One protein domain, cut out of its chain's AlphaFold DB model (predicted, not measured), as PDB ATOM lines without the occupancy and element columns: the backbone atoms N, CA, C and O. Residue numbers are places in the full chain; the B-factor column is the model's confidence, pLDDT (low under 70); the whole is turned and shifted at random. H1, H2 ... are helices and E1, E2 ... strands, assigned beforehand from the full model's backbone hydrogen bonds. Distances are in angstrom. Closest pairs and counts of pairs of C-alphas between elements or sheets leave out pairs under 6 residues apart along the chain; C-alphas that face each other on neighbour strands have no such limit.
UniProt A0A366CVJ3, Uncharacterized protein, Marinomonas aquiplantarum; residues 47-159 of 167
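What this domain is: This is residues 47 to 159 of the 167 residues of an uncharacterized protein of Marinomonas aquiplantarum (UniProt A0A366CVJ3). A strongly twisted sheet of four strands has H1, H2 and residues 128 to 131 of H3 packed on one face, making two layers, helices on one face of a sheet; residues 140 to 159 of the long H3 stick out from this body as an arm. The 113 printed residues run H1 E1 H2 E2 E3 E4 H3, class mixed, with sheet order E1 E2 E3 E4, all antiparallel. The whole is loose, with a radius of gyration of the C-alphas of 17.3 A, and spans 61 by 33 by 23 A.

Where its parts are: Find C-alpha 47 at (14.322, -21.197, -21.842), where H1, residues 47 to 55, begins and runs 12.4 A. Next come E1, residues 66 to 69, 10.2 A, and H2, residues 76 to 86, 15.8 A. E2, residues 97 to 106, runs 26.2 A; E3, residues 109 to 118, 28.5 A; E4, residues 121 to 127, 17.9 A. H3, residues 128 to 159, runs 46.3 A to C-alpha 159 at (11.387, 17.450, -16.933).

How they stand to each other: Look at N 67 and O 100, 3.0 A, between E1 and E2. E2 E3 E4 is a meander, each strand the antiparallel neighbour of the one before; see N 115 and O 99, 2.7 A, and N 123 and O 116, 2.8 A. H1 is on the sheet at a height of 10.1 A. H2 touches H1, closest C-alphas Val 48 and Phe 79, 5.1 A, about perpendicular at 89 degrees. With residues 131 to 138 alone H3 touches H2, closest C-alphas Val 82 and Leu 135, 6.9 A. Every O i to N i+4 pair is within hydrogen-bond range in H1 and H3, and 5 of 7 in H2.

The domain as a whole: The C-alphas of Gly 64 and Val 159, the two farthest apart, are 60.7 A apart. The printed part has no cut and no long link. Confidence is under 70 at residues 58 to 65, 103 and 105 to 108.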
ATOM      1  N   ASP A  47      14.837 -20.124 -20.999       93.06
ATOM      2  CA  ASP A  47      14.322 -21.197 -21.842       93.06
ATOM      3  C   ASP A  47      15.095 -21.236 -23.165       93.06
ATOM      4  O   ASP A  47      15.603 -22.284 -23.564       93.06
ATOM      5  N   VAL A  48      15.335 -20.074 -23.790       92.69
ATOM      6  CA  VAL A  48      16.216 -19.973 -24.972       92.69
ATOM      7  C   VAL A  48      17.603 -20.555 -24.677       92.69
ATOM      8  O   VAL A  48      18.150 -21.296 -25.495       92.69
ATOM      9  N   LYS A  49      18.179 -20.274 -23.501       91.56
ATOM     10  CA  LYS A  49      19.473 -20.837 -23.087       91.56
ATOM     11  C   LYS A  49      19.404 -22.358 -22.891       91.56
ATOM     12  O   LYS A  49      20.352 -23.043 -23.279       91.56
ATOM     13  N   SER A  50      18.314 -22.886 -22.334       91.12
ATOM     14  CA  SER A  50      18.072 -24.331 -22.182       91.12
ATOM     15  C   SER A  50      17.992 -25.027 -23.549       91.12
ATOM     16  O   SER A  50      18.670 -26.032 -23.792       91.12
ATOM     17  N   ALA A  51      17.291 -24.419 -24.509       91.81
ATOM     18  CA  ALA A  51      17.208 -24.896 -25.887       91.81
ATOM     19  C   ALA A  51      18.573 -24.904 -26.599       91.81
ATOM     20  O   ALA A  51      18.943 -25.890 -27.243       91.81
ATOM     21  N   VAL A  52      19.358 -23.833 -26.451       90.38
ATOM     22  CA  VAL A  52      20.732 -23.755 -26.978       90.38
ATOM     23  C   VAL A  52      21.613 -24.831 -26.354       90.38
ATOM     24  O   VAL A  52      22.348 -25.510 -27.072       90.38
ATOM     25  N   HIS A  53      21.524 -25.032 -25.038       88.88
ATOM     26  CA  HIS A  53      22.268 -26.079 -24.345       88.88
ATOM     27  C   HIS A  53      21.890 -27.476 -24.850       88.88
ATOM     28  O   HIS A  53      22.775 -28.289 -25.113       88.88
ATOM     29  N   THR A  54      20.599 -27.727 -25.076       90.00
ATOM     30  CA  THR A  54      20.090 -28.980 -25.650       90.00
ATOM     31  C   THR A  54      20.658 -29.216 -27.044       90.00
ATOM     32  O   THR A  54      21.198 -30.290 -27.317       90.00
ATOM     33  N   LEU A  55      20.639 -28.200 -27.912       87.62
ATOM     34  CA  LEU A  55      21.272 -28.282 -29.227       87.62
ATOM     35  C   LEU A  55      22.784 -28.505 -29.119       87.62
ATOM     36  O   LEU A  55      23.341 -29.197 -29.959       87.62
ATOM     37  N   HIS A  56      23.439 -28.003 -28.073       83.88
ATOM     38  CA  HIS A  56      24.877 -28.138 -27.836       83.88
ATOM     39  C   HIS A  56      25.293 -29.401 -27.047       83.88
ATOM     40  O   HIS A  56      26.482 -29.600 -26.801       83.88
ATOM     41  N   SER A  57      24.345 -30.254 -26.646       71.88
ATOM     42  CA  SER A  57      24.562 -31.341 -25.673       71.88
ATOM     43  C   SER A  57      25.308 -32.578 -26.201       71.88
ATOM     44  O   SER A  57      25.693 -33.438 -25.410       71.88
ATOM     45  N   TYR A  58      25.541 -32.700 -27.513       69.50
ATOM     46  CA  TYR A  58      26.297 -33.833 -28.061       69.50
ATOM     47  C   TYR A  58      27.815 -33.619 -27.976       69.50
ATOM     48  O   TYR A  58      28.296 -32.488 -27.933       69.50
ATOM     49  N   ASP A  59      28.580 -34.717 -27.997       63.38
ATOM     50  CA  ASP A  59      30.046 -34.685 -27.951       63.38
ATOM     51  C   ASP A  59      30.627 -33.811 -29.073       63.38
ATOM     52  O   ASP A  59      30.648 -34.173 -30.254       63.38
ATOM     53  N   VAL A  60      31.105 -32.638 -28.663       56.12
ATOM     54  CA  VAL A  60      31.609 -31.554 -29.507       56.12
ATOM     55  C   VAL A  60      32.772 -31.992 -30.395       56.12
ATOM     56  O   VAL A  60      32.996 -31.395 -31.448       56.12
ATOM     57  N   ASN A  61      33.490 -33.036 -29.979       58.81
ATOM     58  CA  ASN A  61      34.681 -33.539 -30.649       58.81
ATOM     59  C   ASN A  61      34.375 -34.675 -31.635       58.81
ATOM     60  O   ASN A  61      35.279 -35.159 -32.317       58.81
ATOM     61  N   LYS A  62      33.109 -35.101 -31.748       60.72
ATOM     62  CA  LYS A  62      32.706 -36.220 -32.602       60.72
ATOM     63  C   LYS A  62      31.995 -35.740 -33.871       60.72
ATOM     64  O   LYS A  62      30.885 -35.200 -33.848       60.72
ATOM     65  N   VAL A  63      32.628 -35.980 -35.021       58.78
ATOM     66  CA  VAL A  63      32.004 -35.809 -36.344       58.78
ATOM     67  C   VAL A  63      30.849 -36.809 -36.482       58.78
ATOM     68  O   VAL A  63      30.987 -37.974 -36.111       58.78
ATOM     69  N   GLY A  64      29.694 -36.351 -36.976       60.62
ATOM     70  CA  GLY A  64      28.470 -37.159 -37.049       60.62
ATOM     71  C   GLY A  64      27.601 -37.147 -35.784       60.62
ATOM     72  O   GLY A  64      26.573 -37.825 -35.757       60.62
ATOM     73  N   GLY A  65      27.973 -36.366 -34.764       67.12
ATOM     74  CA  GLY A  65      27.109 -36.061 -33.625       67.12
ATOM     75  C   GLY A  65      25.806 -35.384 -34.061       67.12
ATOM     76  O   GLY A  65      25.761 -34.658 -35.061       67.12
ATOM     77  N   ARG A  66      24.726 -35.677 -33.333       79.44
ATOM     78  CA  ARG A  66      23.395 -35.118 -33.572       79.44
ATOM     79  C   ARG A  66      22.759 -34.754 -32.238       79.44
ATOM     80  O   ARG A  66      22.757 -35.583 -31.334       79.44
ATOM     81  N   ALA A  67      22.182 -33.563 -32.151       87.62
ATOM     82  CA  ALA A  67      21.250 -33.194 -31.090       87.62
ATOM     83  C   ALA A  67      19.951 -32.717 -31.721       87.62
ATOM     84  O   ALA A  67      19.969 -32.024 -32.737       87.62
ATOM     85  N   ALA A  68      18.832 -33.099 -31.120       91.00
ATOM     86  CA  ALA A  68      17.518 -32.662 -31.549       91.00
ATOM     87  C   ALA A  68      16.857 -31.887 -30.413       91.00
ATOM     88  O   ALA A  68      16.907 -32.333 -29.273       91.00
ATOM     89  N   LEU A  69      16.247 -30.760 -30.757       93.06
ATOM     90  CA  LEU A  69      15.387 -29.973 -29.885       93.06
ATOM     91  C   LEU A  69      13.947 -30.175 -30.359       93.06
ATOM     92  O   LEU A  69      13.577 -29.730 -31.451       93.06
ATOM     93  N   LYS A  70      13.169 -30.904 -29.569       94.19
ATOM     94  CA  LYS A  70      11.790 -31.298 -29.855       94.19
ATOM     95  C   LYS A  70      10.793 -30.324 -29.214       94.19
ATOM     96  O   LYS A  70      11.142 -29.662 -28.246       94.19
ATOM     97  N   PRO A  71       9.524 -30.298 -29.659       93.62
ATOM     98  CA  PRO A  71       8.484 -29.446 -29.077       93.62
ATOM     99  C   PRO A  71       8.172 -29.737 -27.606       93.62
ATOM    100  O   PRO A  71       7.574 -28.907 -26.931       93.62
ATOM    101  N   SER A  72       8.539 -30.927 -27.125       93.00
ATOM    102  CA  SER A  72       8.440 -31.319 -25.718       93.00
ATOM    103  C   SER A  72       9.568 -30.771 -24.845       93.00
ATOM    104  O   SER A  72       9.467 -30.864 -23.625       93.00
ATOM    105  N   ASP A  73      10.653 -30.290 -25.452       92.94
ATOM    106  CA  ASP A  73      11.842 -29.844 -24.738       92.94
ATOM    107  C   ASP A  73      11.676 -28.379 -24.311       92.94
ATOM    108  O   ASP A  73      11.041 -27.571 -24.995       92.94
ATOM    109  N   GLU A  74      12.261 -28.038 -23.166       93.19
ATOM    110  CA  GLU A  74      12.232 -26.682 -22.621       93.19
ATOM    111  C   GLU A  74      12.877 -25.685 -23.597       93.19
ATOM    112  O   GLU A  74      13.931 -25.947 -24.186       93.19
ATOM    113  N   GLY A  75      12.223 -24.540 -23.794       92.25
ATOM    114  CA  GLY A  75      12.720 -23.483 -24.671       92.25
ATOM    115  C   GLY A  75      12.523 -23.689 -26.160       92.25
ATOM    116  O   GLY A  75      12.973 -22.846 -26.937       92.25
ATOM    117  N   PHE A  76      11.859 -24.764 -26.599       94.69
ATOM    118  CA  PHE A  76      11.580 -24.967 -28.020       94.69
ATOM    119  C   PHE A  76      10.807 -23.794 -28.638       94.69
ATOM    120  O   PHE A  76      11.180 -23.301 -29.708       94.69
ATOM    121  N   ASN A  77       9.740 -23.339 -27.977       94.00
ATOM    122  CA  ASN A  77       8.857 -22.300 -28.508       94.00
ATOM    123  C   ASN A  77       9.548 -20.934 -28.523       94.00
ATOM    124  O   ASN A  77       9.455 -20.197 -29.506       94.00
ATOM    125  N   GLU A  78      10.273 -20.618 -27.456       94.44
ATOM    126  CA  GLU A  78      11.008 -19.374 -27.266       94.44
ATOM    127  C   GLU A  78      12.148 -19.295 -28.284       94.44
ATOM    128  O   GLU A  78      12.259 -18.315 -29.025       94.44
ATOM    129  N   PHE A  79      12.927 -20.373 -28.426       94.50
ATOM    130  CA  PHE A  79      13.949 -20.495 -29.463       94.50
ATOM    131  C   PHE A  79      13.346 -20.321 -30.860       94.50
ATOM    132  O   PHE A  79      13.829 -19.499 -31.643       94.50
ATOM    133  N   GLN A  80      12.261 -21.034 -31.182       93.94
ATOM    134  CA  GLN A  80      11.584 -20.894 -32.471       93.94
ATOM    135  C   GLN A  80      11.156 -19.443 -32.723       93.94
ATOM    136  O   GLN A  80      11.367 -18.931 -33.826       93.94
ATOM    137  N   GLY A  81      10.567 -18.784 -31.723       92.81
ATOM    138  CA  GLY A  81      10.111 -17.401 -31.813       92.81
ATOM    139  C   GLY A  81      11.244 -16.439 -32.157       92.81
ATOM    140  O   GLY A  81      11.104 -15.618 -33.068       92.81
ATOM    141  N   VAL A  82      12.398 -16.582 -31.498       92.75
ATOM    142  CA  VAL A  82      13.568 -15.738 -31.772       92.75
ATOM    143  C   VAL A  82      14.144 -16.026 -33.162       92.75
ATOM    144  O   VAL A  82      14.394 -15.096 -33.931       92.75
ATOM    145  N   ILE A  83      14.306 -17.299 -33.537       93.62
ATOM    146  CA  ILE A  83      14.889 -17.673 -34.836       93.62
ATOM    147  C   ILE A  83      13.981 -17.298 -36.010       93.62
ATOM    148  O   ILE A  83      14.477 -16.872 -37.057       93.62
ATOM    149  N   ALA A  84      12.659 -17.364 -35.846       93.31
ATOM    150  CA  ALA A  84      11.706 -16.946 -36.873       93.31
ATOM    151  C   ALA A  84      11.849 -15.460 -37.264       93.31
ATOM    152  O   ALA A  84      11.516 -15.095 -38.394       93.31
ATOM    153  N   ASN A  85      12.401 -14.613 -36.385       90.88
ATOM    154  CA  ASN A  85      12.702 -13.212 -36.701       90.88
ATOM    155  C   ASN A  85      13.908 -13.051 -37.637       90.88
ATOM    156  O   ASN A  85      13.994 -12.060 -38.362       90.88
ATOM    157  N   LYS A  86      14.845 -14.005 -37.626       92.75
ATOM    158  CA  LYS A  86      16.044 -13.991 -38.480       92.75
ATOM    159  C   LYS A  86      15.880 -14.812 -39.750       92.75
ATOM    160  O   LYS A  86      16.551 -14.548 -40.745       92.75
ATOM    161  N   VAL A  87      14.982 -15.792 -39.727       92.38
ATOM    162  CA  VAL A  87      14.761 -16.737 -40.820       92.38
ATOM    163  C   VAL A  87      13.298 -16.656 -41.265       92.38
ATOM    164  O   VAL A  87      12.445 -17.365 -40.732       92.38
ATOM    165  N   PRO A  88      12.977 -15.805 -42.263       88.69
ATOM    166  CA  PRO A  88      11.596 -15.423 -42.575       88.69
ATOM    167  C   PRO A  88      10.658 -16.587 -42.904       88.69
ATOM    168  O   PRO A  88       9.468 -16.533 -42.610       88.69
ATOM    169  N   TRP A  89      11.176 -17.667 -43.494       90.12
ATOM    170  CA  TRP A  89      10.360 -18.830 -43.843       90.12
ATOM    171  C   TRP A  89       9.935 -19.671 -42.627       90.12
ATOM    172  O   TRP A  89       8.986 -20.444 -42.755       90.12
ATOM    173  N   LEU A  90      10.566 -19.500 -41.455       90.88
ATOM    174  CA  LEU A  90      10.125 -20.104 -40.188       90.88
ATOM    175  C   LEU A  90       8.949 -19.358 -39.549       90.88
ATOM    176  O   LEU A  90       8.238 -19.923 -38.725       90.88
ATOM    177  N   LYS A  91       8.687 -18.111 -39.957       86.50
ATOM    178  CA  LYS A  91       7.547 -17.331 -39.454       86.50
ATOM    179  C   LYS A  91       6.199 -17.952 -39.825       86.50
ATOM    180  O   LYS A  91       5.233 -17.825 -39.080       86.50
ATOM    181  N   TYR A  92       6.145 -18.613 -40.978       86.00
ATOM    182  CA  TYR A  92       4.923 -19.198 -41.534       86.00
ATOM    183  C   TYR A  92       4.889 -20.725 -41.448       86.00
ATOM    184  O   TYR A  92       3.851 -21.319 -41.714       86.00
ATOM    185  N   ASN A  93       6.001 -21.359 -41.070       85.75
ATOM    186  CA  ASN A  93       6.117 -22.810 -40.994       85.75
ATOM    187  C   ASN A  93       6.689 -23.199 -39.635       85.75
ATOM    188  O   ASN A  93       7.831 -22.859 -39.323       85.75
ATOM    189  N   LYS A  94       5.908 -23.938 -38.843       88.19
ATOM    190  CA  LYS A  94       6.384 -24.481 -37.571       88.19
ATOM    191  C   LYS A  94       7.122 -25.798 -37.824       88.19
ATOM    192  O   LYS A  94       6.519 -26.686 -38.421       88.19
ATOM    193  N   PRO A  95       8.405 -25.912 -37.448       92.50
ATOM    194  CA  PRO A  95       9.133 -27.161 -37.598       92.50
ATOM    195  C   PRO A  95       8.646 -28.198 -36.590       92.50
ATOM    196  O   PRO A  95       8.234 -27.848 -35.486       92.50
ATOM    197  N   ASP A  96       8.750 -29.471 -36.963       93.31
ATOM    198  CA  ASP A  96       8.468 -30.597 -36.071       93.31
ATOM    199  C   ASP A  96       9.520 -30.693 -34.967       93.31
ATOM    200  O   ASP A  96       9.213 -31.100 -33.856       93.31
ATOM    201  N   TYR A  97      10.774 -30.366 -35.290       93.19
ATOM    202  CA  TYR A  97      11.897 -30.253 -34.361       93.19
ATOM    203  C   TYR A  97      13.066 -29.517 -35.033       93.19
ATOM    204  O   TYR A  97      13.131 -29.394 -36.263       93.19
ATOM    205  N   PHE A  98      14.022 -29.059 -34.228       93.56
ATOM    206  CA  PHE A  98      15.318 -28.594 -34.718       93.56
ATOM    207  C   PHE A  98      16.365 -29.689 -34.553       93.56
ATOM    208  O   PHE A  98      16.369 -30.410 -33.562       93.56
ATOM    209  N   LEU A  99      17.264 -29.815 -35.522       92.31
ATOM    210  CA  LEU A  99      18.346 -30.795 -35.522       92.31
ATOM    211  C   LEU A  99      19.671 -30.072 -35.720       92.31
ATOM    212  O   LEU A  99      19.881 -29.458 -36.762       92.31
ATOM    213  N   MET A 100      20.587 -30.197 -34.770       90.38
ATOM    214  CA  MET A 100      21.983 -29.834 -34.971       90.38
ATOM    215  C   MET A 100      22.777 -31.064 -35.396       90.38
ATOM    216  O   MET A 100      22.673 -32.121 -34.772       90.38
ATOM    217  N   ASN A 101      23.582 -30.928 -36.444       85.88
ATOM    218  CA  ASN A 101      24.523 -31.956 -36.876       85.88
ATOM    219  C   ASN A 101      25.916 -31.363 -37.142       85.88
ATOM    220  O   ASN A 101      26.089 -30.155 -37.319       85.88
ATOM    221  N   THR A 102      26.920 -32.237 -37.187       79.94
ATOM    222  CA  THR A 102      28.289 -31.911 -37.616       79.94
ATOM    223  C   THR A 102      28.611 -32.590 -38.947       79.94
ATOM    224  O   THR A 102      29.186 -33.682 -38.946       79.94
ATOM    225  N   PRO A 103      28.207 -32.002 -40.094       68.00
ATOM    226  CA  PRO A 103      28.312 -32.660 -41.395       68.00
ATOM    227  C   PRO A 103      29.743 -32.720 -41.939       68.00
ATOM    228  O   PRO A 103      30.034 -33.583 -42.762       68.00
ATOM    229  N   ALA A 104      30.630 -31.814 -41.519       70.44
ATOM    230  CA  ALA A 104      32.002 -31.754 -42.015       70.44
ATOM    231  C   ALA A 104      32.939 -31.036 -41.036       70.44
ATOM    232  O   ALA A 104      32.502 -30.287 -40.160       70.44
ATOM    233  N   THR A 105      34.238 -31.218 -41.247       67.56
ATOM    234  CA  THR A 105      35.314 -30.503 -40.556       67.56
ATOM    235  C   THR A 105      35.940 -29.512 -41.540       67.56
ATOM    236  O   THR A 105      36.321 -29.914 -42.636       67.56
ATOM    237  N   ILE A 106      36.056 -28.228 -41.186       65.62
ATOM    238  CA  ILE A 106      36.720 -27.205 -42.016       65.62
ATOM    239  C   ILE A 106      37.902 -26.652 -41.221       65.62
ATOM    240  O   ILE A 106      37.725 -26.171 -40.106       65.62
ATOM    241  N   GLY A 107      39.119 -26.759 -41.765       65.44
ATOM    242  CA  GLY A 107      40.329 -26.276 -41.087       65.44
ATOM    243  C   GLY A 107      40.627 -26.971 -39.749       65.44
ATOM    244  O   GLY A 107      41.222 -26.363 -38.869       65.44
ATOM    245  N   GLY A 108      40.176 -28.218 -39.567       69.44
ATOM    246  CA  GLY A 108      40.347 -28.980 -38.320       69.44
ATOM    247  C   GLY A 108      39.251 -28.764 -37.268       69.44
ATOM    248  O   GLY A 108      39.180 -29.541 -36.321       69.44
ATOM    249  N   ALA A 109      38.349 -27.792 -37.457       70.06
ATOM    250  CA  ALA A 109      37.208 -27.567 -36.570       70.06
ATOM    251  C   ALA A 109      35.914 -28.196 -37.131       70.06
ATOM    252  O   ALA A 109      35.597 -28.003 -38.313       70.06
ATOM    253  N   PRO A 110      35.140 -28.944 -36.323       72.62
ATOM    254  CA  PRO A 110      33.863 -29.503 -36.752       72.62
ATOM    255  C   PRO A 110      32.832 -28.380 -36.945       72.62
ATOM    256  O   PRO A 110      32.510 -27.638 -36.016       72.62
ATOM    257  N   ARG A 111      32.297 -28.248 -38.164       82.06
ATOM    258  CA  ARG A 111      31.252 -27.269 -38.481       82.06
ATOM    259  C   ARG A 111      29.915 -27.789 -37.973       82.06
ATOM    260  O   ARG A 111      29.515 -28.886 -38.345       82.06
ATOM    261  N   LYS A 112      29.221 -26.997 -37.158       85.56
ATOM    262  CA  LYS A 112      27.904 -27.325 -36.594       85.56
ATOM    263  C   LYS A 112      26.819 -26.593 -37.368       85.56
ATOM    264  O   LYS A 112      26.849 -25.364 -37.419       85.56
ATOM    265  N   VAL A 113      25.874 -27.325 -37.944       89.44
ATOM    266  CA  VAL A 113      24.766 -26.760 -38.724       89.44
ATOM    267  C   VAL A 113      23.454 -27.113 -38.044       89.44
ATOM    268  O   VAL A 113      23.242 -28.256 -37.642       89.44
ATOM    269  N   VAL A 114      22.573 -26.125 -37.904       91.81
ATOM    270  CA  VAL A 114      21.221 -26.326 -37.380       91.81
ATOM    271  C   VAL A 114      20.246 -26.396 -38.547       91.81
ATOM    272  O   VAL A 114      20.262 -25.569 -39.463       91.81
ATOM    273  N   HIS A 115      19.374 -27.389 -38.497       93.69
ATOM    274  CA  HIS A 115      18.314 -27.645 -39.450       93.69
ATOM    275  C   HIS A 115      16.955 -27.519 -38.759       93.69
ATOM    276  O   HIS A 115      16.793 -27.951 -37.621       93.69
ATOM    277  N   ALA A 116      15.971 -26.979 -39.468       94.56
ATOM    278  CA  ALA A 116      14.562 -27.146 -39.134       94.56
ATOM    279  C   ALA A 116      14.031 -28.355 -39.904       94.56
ATOM    280  O   ALA A 116      14.262 -28.460 -41.113       94.56
ATOM    281  N   VAL A 117      13.338 -29.259 -39.220       94.25
ATOM    282  CA  VAL A 117      12.758 -30.448 -39.846       94.25
ATOM    283  C   VAL A 117      11.252 -30.276 -40.008       94.25
ATOM    284  O   VAL A 117      10.574 -29.871 -39.069       94.25
ATOM    285  N   PHE A 118      10.746 -30.588 -41.201       92.88
ATOM    286  CA  PHE A 118       9.324 -30.584 -41.545       92.88
ATOM    287  C   PHE A 118       8.985 -31.873 -42.275       92.88
ATOM    288  O   PHE A 118       9.590 -32.148 -43.311       92.88
ATOM    289  N   ASN A 119       8.023 -32.651 -41.786       89.00
ATOM    290  CA  ASN A 119       7.572 -33.886 -42.428       89.00
ATOM    291  C   ASN A 119       8.754 -34.797 -42.826       89.00
ATOM    292  O   ASN A 119       8.842 -35.267 -43.960       89.00
ATOM    293  N   ASN A 120       9.706 -34.995 -41.906       85.00
ATOM    294  CA  ASN A 120      10.965 -35.732 -42.113       85.00
ATOM    295  C   ASN A 120      11.943 -35.151 -43.158       85.00
ATOM    296  O   ASN A 120      12.931 -35.801 -43.497       85.00
ATOM    297  N   GLN A 121      11.734 -33.924 -43.637       89.75
ATOM    298  CA  GLN A 121      12.677 -33.205 -44.495       89.75
ATOM    299  C   GLN A 121      13.423 -32.132 -43.701       89.75
ATOM    300  O   GLN A 121      12.817 -31.242 -43.110       89.75
ATOM    301  N   ALA A 122      14.755 -32.203 -43.697       90.38
ATOM    302  CA  ALA A 122      15.606 -31.249 -42.995       90.38
ATOM    303  C   ALA A 122      16.025 -30.098 -43.919       90.38
ATOM    304  O   ALA A 122      16.685 -30.313 -44.936       90.38
ATOM    305  N   LYS A 123      15.712 -28.862 -43.527       93.12
ATOM    306  CA  LYS A 123      16.162 -27.643 -44.204       93.12
ATOM    307  C   LYS A 123      17.148 -26.894 -43.316       93.12
ATOM    308  O   LYS A 123      16.842 -26.591 -42.166       93.12
ATOM    309  N   ALA A 124      18.339 -26.608 -43.839       91.56
ATOM    310  CA  ALA A 124      19.359 -25.872 -43.097       91.56
ATOM    311  C   ALA A 124      18.891 -24.440 -42.787       91.56
ATOM    312  O   ALA A 124      18.352 -23.750 -43.654       91.56
ATOM    313  N   ILE A 125      19.107 -24.017 -41.544       92.50
ATOM    314  CA  ILE A 125      18.852 -22.658 -41.052       92.50
ATOM    315  C   ILE A 125      20.145 -21.849 -41.147       92.50
ATOM    316  O   ILE A 125      20.154 -20.751 -41.695       92.50
ATOM    317  N   GLY A 126      21.238 -22.415 -40.633       90.56
ATOM    318  CA  GLY A 126      22.544 -21.776 -40.594       90.56
ATOM    319  C   GLY A 126      23.510 -22.508 -39.671       90.56
ATOM    320  O   GLY A 126      23.172 -23.527 -39.062       90.56
ATOM    321  N   ASP A 127      24.720 -21.972 -39.571       89.88
ATOM    322  CA  ASP A 127      25.721 -22.485 -38.643       89.88
ATOM    323  C   ASP A 127      25.329 -22.138 -37.206       89.88
ATOM    324  O   ASP A 127      24.833 -21.044 -36.931       89.88
ATOM    325  N   PHE A 128      25.588 -23.056 -36.277       89.25
ATOM    326  CA  PHE A 128      25.204 -22.889 -34.877       89.25
ATOM    327  C   PHE A 128      25.774 -21.605 -34.263       89.25
ATOM    328  O   PHE A 128      25.049 -20.887 -33.593       89.25
ATOM    329  N   TYR A 129      27.034 -21.261 -34.544       86.88
ATOM    330  CA  TYR A 129      27.653 -20.036 -34.018       86.88
ATOM    331  C   TYR A 129      27.022 -18.751 -34.567       86.88
ATOM    332  O   TYR A 129      27.002 -17.729 -33.887       86.88
ATOM    333  N   ILE A 130      26.484 -18.794 -35.789       91.00
ATOM    334  CA  ILE A 130      25.734 -17.667 -36.354       91.00
ATOM    335  C   ILE A 130      24.402 -17.528 -35.614       91.00
ATOM    336  O   ILE A 130      24.010 -16.423 -35.246       91.00
ATOM    337  N   ILE A 131      23.733 -18.656 -35.370       91.94
ATOM    338  CA  ILE A 131      22.477 -18.714 -34.621       91.94
ATOM    339  C   ILE A 131      22.671 -18.219 -33.185       91.94
ATOM    340  O   ILE A 131      21.911 -17.367 -32.740       91.94
ATOM    341  N   ASP A 132      23.708 -18.682 -32.495       89.81
ATOM    342  CA  ASP A 132      24.064 -18.236 -31.146       89.81
ATOM    343  C   ASP A 132      24.295 -16.714 -31.108       89.81
ATOM    344  O   ASP A 132      23.705 -16.000 -30.297       89.81
ATOM    345  N   GLY A 133      25.024 -16.181 -32.095       91.19
ATOM    346  CA  GLY A 133      25.195 -14.738 -32.264       91.19
ATOM    347  C   GLY A 133      23.876 -13.980 -32.462       91.19
ATOM    348  O   GLY A 133      23.707 -12.886 -31.921       91.19
ATOM    349  N   TRP A 134      22.912 -14.542 -33.197       94.00
ATOM    350  CA  TRP A 134      21.586 -13.935 -33.337       94.00
ATOM    351  C   TRP A 134      20.804 -13.906 -32.026       94.00
ATOM    352  O   TRP A 134      20.142 -12.905 -31.751       94.00
ATOM    353  N   LEU A 135      20.874 -14.975 -31.232       93.25
ATOM    354  CA  LEU A 135      20.195 -15.057 -29.938       93.25
ATOM    355  C   LEU A 135      20.753 -14.015 -28.965       93.25
ATOM    356  O   LEU A 135      19.982 -13.265 -28.370       93.25
ATOM    357  N   VAL A 136      22.083 -13.896 -28.885       92.06
ATOM    358  CA  VAL A 136      22.754 -12.866 -28.077       92.06
ATOM    359  C   VAL A 136      22.331 -11.462 -28.520       92.06
ATOM    360  O   VAL A 136      21.991 -10.627 -27.684       92.06
ATOM    361  N   GLN A 137      22.282 -11.195 -29.828       93.06
ATOM    362  CA  GLN A 137      21.855  -9.890 -30.345       93.06
ATOM    363  C   GLN A 137      20.394  -9.565 -30.016       93.06
ATOM    364  O   GLN A 137      20.095  -8.432 -29.636       93.06
ATOM    365  N   GLU A 138      19.470 -10.520 -30.161       94.38
ATOM    366  CA  GLU A 138      18.063 -10.280 -29.815       94.38
ATOM    367  C   GLU A 138      17.881 -10.095 -28.303       94.38
ATOM    368  O   GLU A 138      17.104  -9.230 -27.902       94.38
ATOM    369  N   LYS A 139      18.663 -10.793 -27.466       94.06
ATOM    370  CA  LYS A 139      18.684 -10.564 -26.015       94.06
ATOM    371  C   LYS A 139      19.155  -9.162 -25.667       94.06
ATOM    372  O   LYS A 139      18.482  -8.443 -24.929       94.06
ATOM    373  N   GLN A 140      20.293  -8.749 -26.220       94.12
ATOM    374  CA  GLN A 140      20.828  -7.404 -26.016       94.12
ATOM    375  C   GLN A 140      19.817  -6.338 -26.438       94.12
ATOM    376  O   GLN A 140      19.587  -5.379 -25.706       94.12
ATOM    377  N   LYS A 141      19.176  -6.530 -27.592       94.88
ATOM    378  CA  LYS A 141      18.159  -5.627 -28.124       94.88
ATOM    379  C   LYS A 141      16.920  -5.543 -27.227       94.88
ATOM    380  O   LYS A 141      16.453  -4.437 -26.966       94.88
ATOM    381  N   ASP A 142      16.399  -6.669 -26.744       94.75
ATOM    382  CA  ASP A 142      15.243  -6.713 -25.837       94.75
ATOM    383  C   ASP A 142      15.504  -5.908 -24.552       94.75
ATOM    384  O   ASP A 142      14.761  -4.981 -24.211       94.75
ATOM    385  N   TYR A 143      16.627  -6.177 -23.882       95.94
ATOM    386  CA  TYR A 143      17.008  -5.461 -22.662       95.94
ATOM    387  C   TYR A 143      17.384  -3.997 -22.902       95.94
ATOM    388  O   TYR A 143      17.083  -3.144 -22.062       95.94
ATOM    389  N   LEU A 144      17.971  -3.678 -24.058       95.44
ATOM    390  CA  LEU A 144      18.223  -2.298 -24.465       95.44
ATOM    391  C   LEU A 144      16.911  -1.512 -24.556       95.44
ATOM    392  O   LEU A 144      16.807  -0.445 -23.960       95.44
ATOM    393  N   TYR A 145      15.892  -2.039 -25.241       95.88
ATOM    394  CA  TYR A 145      14.610  -1.340 -25.375       95.88
ATOM    395  C   TYR A 145      13.861  -1.219 -24.045       95.88
ATOM    396  O   TYR A 145      13.332  -0.147 -23.744       95.88
ATOM    397  N   LYS A 146      13.866  -2.268 -23.214       94.94
ATOM    398  CA  LYS A 146      13.291  -2.219 -21.857       94.94
ATOM    399  C   LYS A 146      13.962  -1.143 -21.000       94.94
ATOM    400  O   LYS A 146      13.281  -0.365 -20.335       94.94
ATOM    401  N   GLY A 147      15.290  -1.057 -21.046       95.19
ATOM    402  CA  GLY A 147      16.042  -0.041 -20.316       95.19
ATOM    403  C   GLY A 147      15.854   1.373 -20.869       95.19
ATOM    404  O   GLY A 147      15.640   2.303 -20.094       95.19
ATOM    405  N   LEU A 148      15.844   1.547 -22.194       95.88
ATOM    406  CA  LEU A 148      15.564   2.835 -22.838       95.88
ATOM    407  C   LEU A 148      14.178   3.369 -22.470       95.88
ATOM    408  O   LEU A 148      14.029   4.566 -22.238       95.88
ATOM    409  N   PHE A 149      13.177   2.497 -22.364       95.94
ATOM    410  CA  PHE A 149      11.847   2.889 -21.910       95.94
ATOM    411  C   PHE A 149      11.858   3.428 -20.469       95.94
ATOM    412  O   PHE A 149      11.284   4.482 -20.194       95.94
ATOM    413  N   LEU A 150      12.569   2.766 -19.550       93.69
ATOM    414  CA  LEU A 150      12.743   3.261 -18.177       93.69
ATOM    415  C   LEU A 150      13.509   4.588 -18.132       93.69
ATOM    416  O   LEU A 150      13.166   5.480 -17.356       93.69
ATOM    417  N   LEU A 151      14.521   4.739 -18.987       94.25
ATOM    418  CA  LEU A 151      15.291   5.973 -19.109       94.25
ATOM    419  C   LEU A 151      14.429   7.121 -19.651       94.25
ATOM    420  O   LEU A 151      14.531   8.251 -19.179       94.25
ATOM    421  N   PHE A 152      13.522   6.829 -20.582       94.62
ATOM    422  CA  PHE A 152      12.538   7.794 -21.056       94.62
ATOM    423  C   PHE A 152      11.599   8.248 -19.927       94.62
ATOM    424  O   PHE A 152      11.397   9.447 -19.742       94.62
ATOM    425  N   ILE A 153      11.100   7.323 -19.097       92.44
ATOM    426  CA  ILE A 153      10.294   7.670 -17.913       92.44
ATOM    427  C   ILE A 153      11.102   8.527 -16.925       92.44
ATOM    428  O   ILE A 153      10.604   9.547 -16.443       92.44
ATOM    429  N   SER A 154      12.357   8.150 -16.654       91.88
ATOM    430  CA  SER A 154      13.287   8.927 -15.821       91.88
ATOM    431  C   SER A 154      13.406  10.370 -16.317       91.88
ATOM    432  O   SER A 154      13.312  11.310 -15.518       91.88
ATOM    433  N   PHE A 155      13.545  10.551 -17.631       90.25
ATOM    434  CA  PHE A 155      13.609  11.860 -18.265       90.25
ATOM    435  C   PHE A 155      12.299  12.646 -18.107       90.25
ATOM    436  O   PHE A 155      12.336  13.809 -17.711       90.25
ATOM    437  N   CYS A 156      11.134  12.030 -18.325       90.06
ATOM    438  CA  CYS A 156       9.842  12.694 -18.119       90.06
ATOM    439  C   CYS A 156       9.668  13.191 -16.673       90.06
ATOM    440  O   CYS A 156       9.218  14.317 -16.449       90.06
ATOM    441  N   ILE A 157      10.071  12.387 -15.683       87.50
ATOM    442  CA  ILE A 157      10.034  12.771 -14.264       87.50
ATOM    443  C   ILE A 157      11.005  13.926 -13.985       87.50
ATOM    444  O   ILE A 157      10.649  14.849 -13.243       87.50
ATOM    445  N   ALA A 158      12.196  13.917 -14.590       85.69
ATOM    446  CA  ALA A 158      13.142  15.030 -14.504       85.69
ATOM    447  C   ALA A 158      12.534  16.325 -15.053       85.69
ATOM    448  O   ALA A 158      12.486  17.331 -14.353       85.69
ATOM    449  N   VAL A 159      11.998  16.286 -16.274       84.44
ATOM    450  CA  VAL A 159      11.387  17.450 -16.933       84.44
ATOM    451  C   VAL A 159      10.200  17.991 -16.132       84.44
ATOM    452  O   VAL A 159      10.058  19.205 -15.991       84.44
TER     453      VAL A 159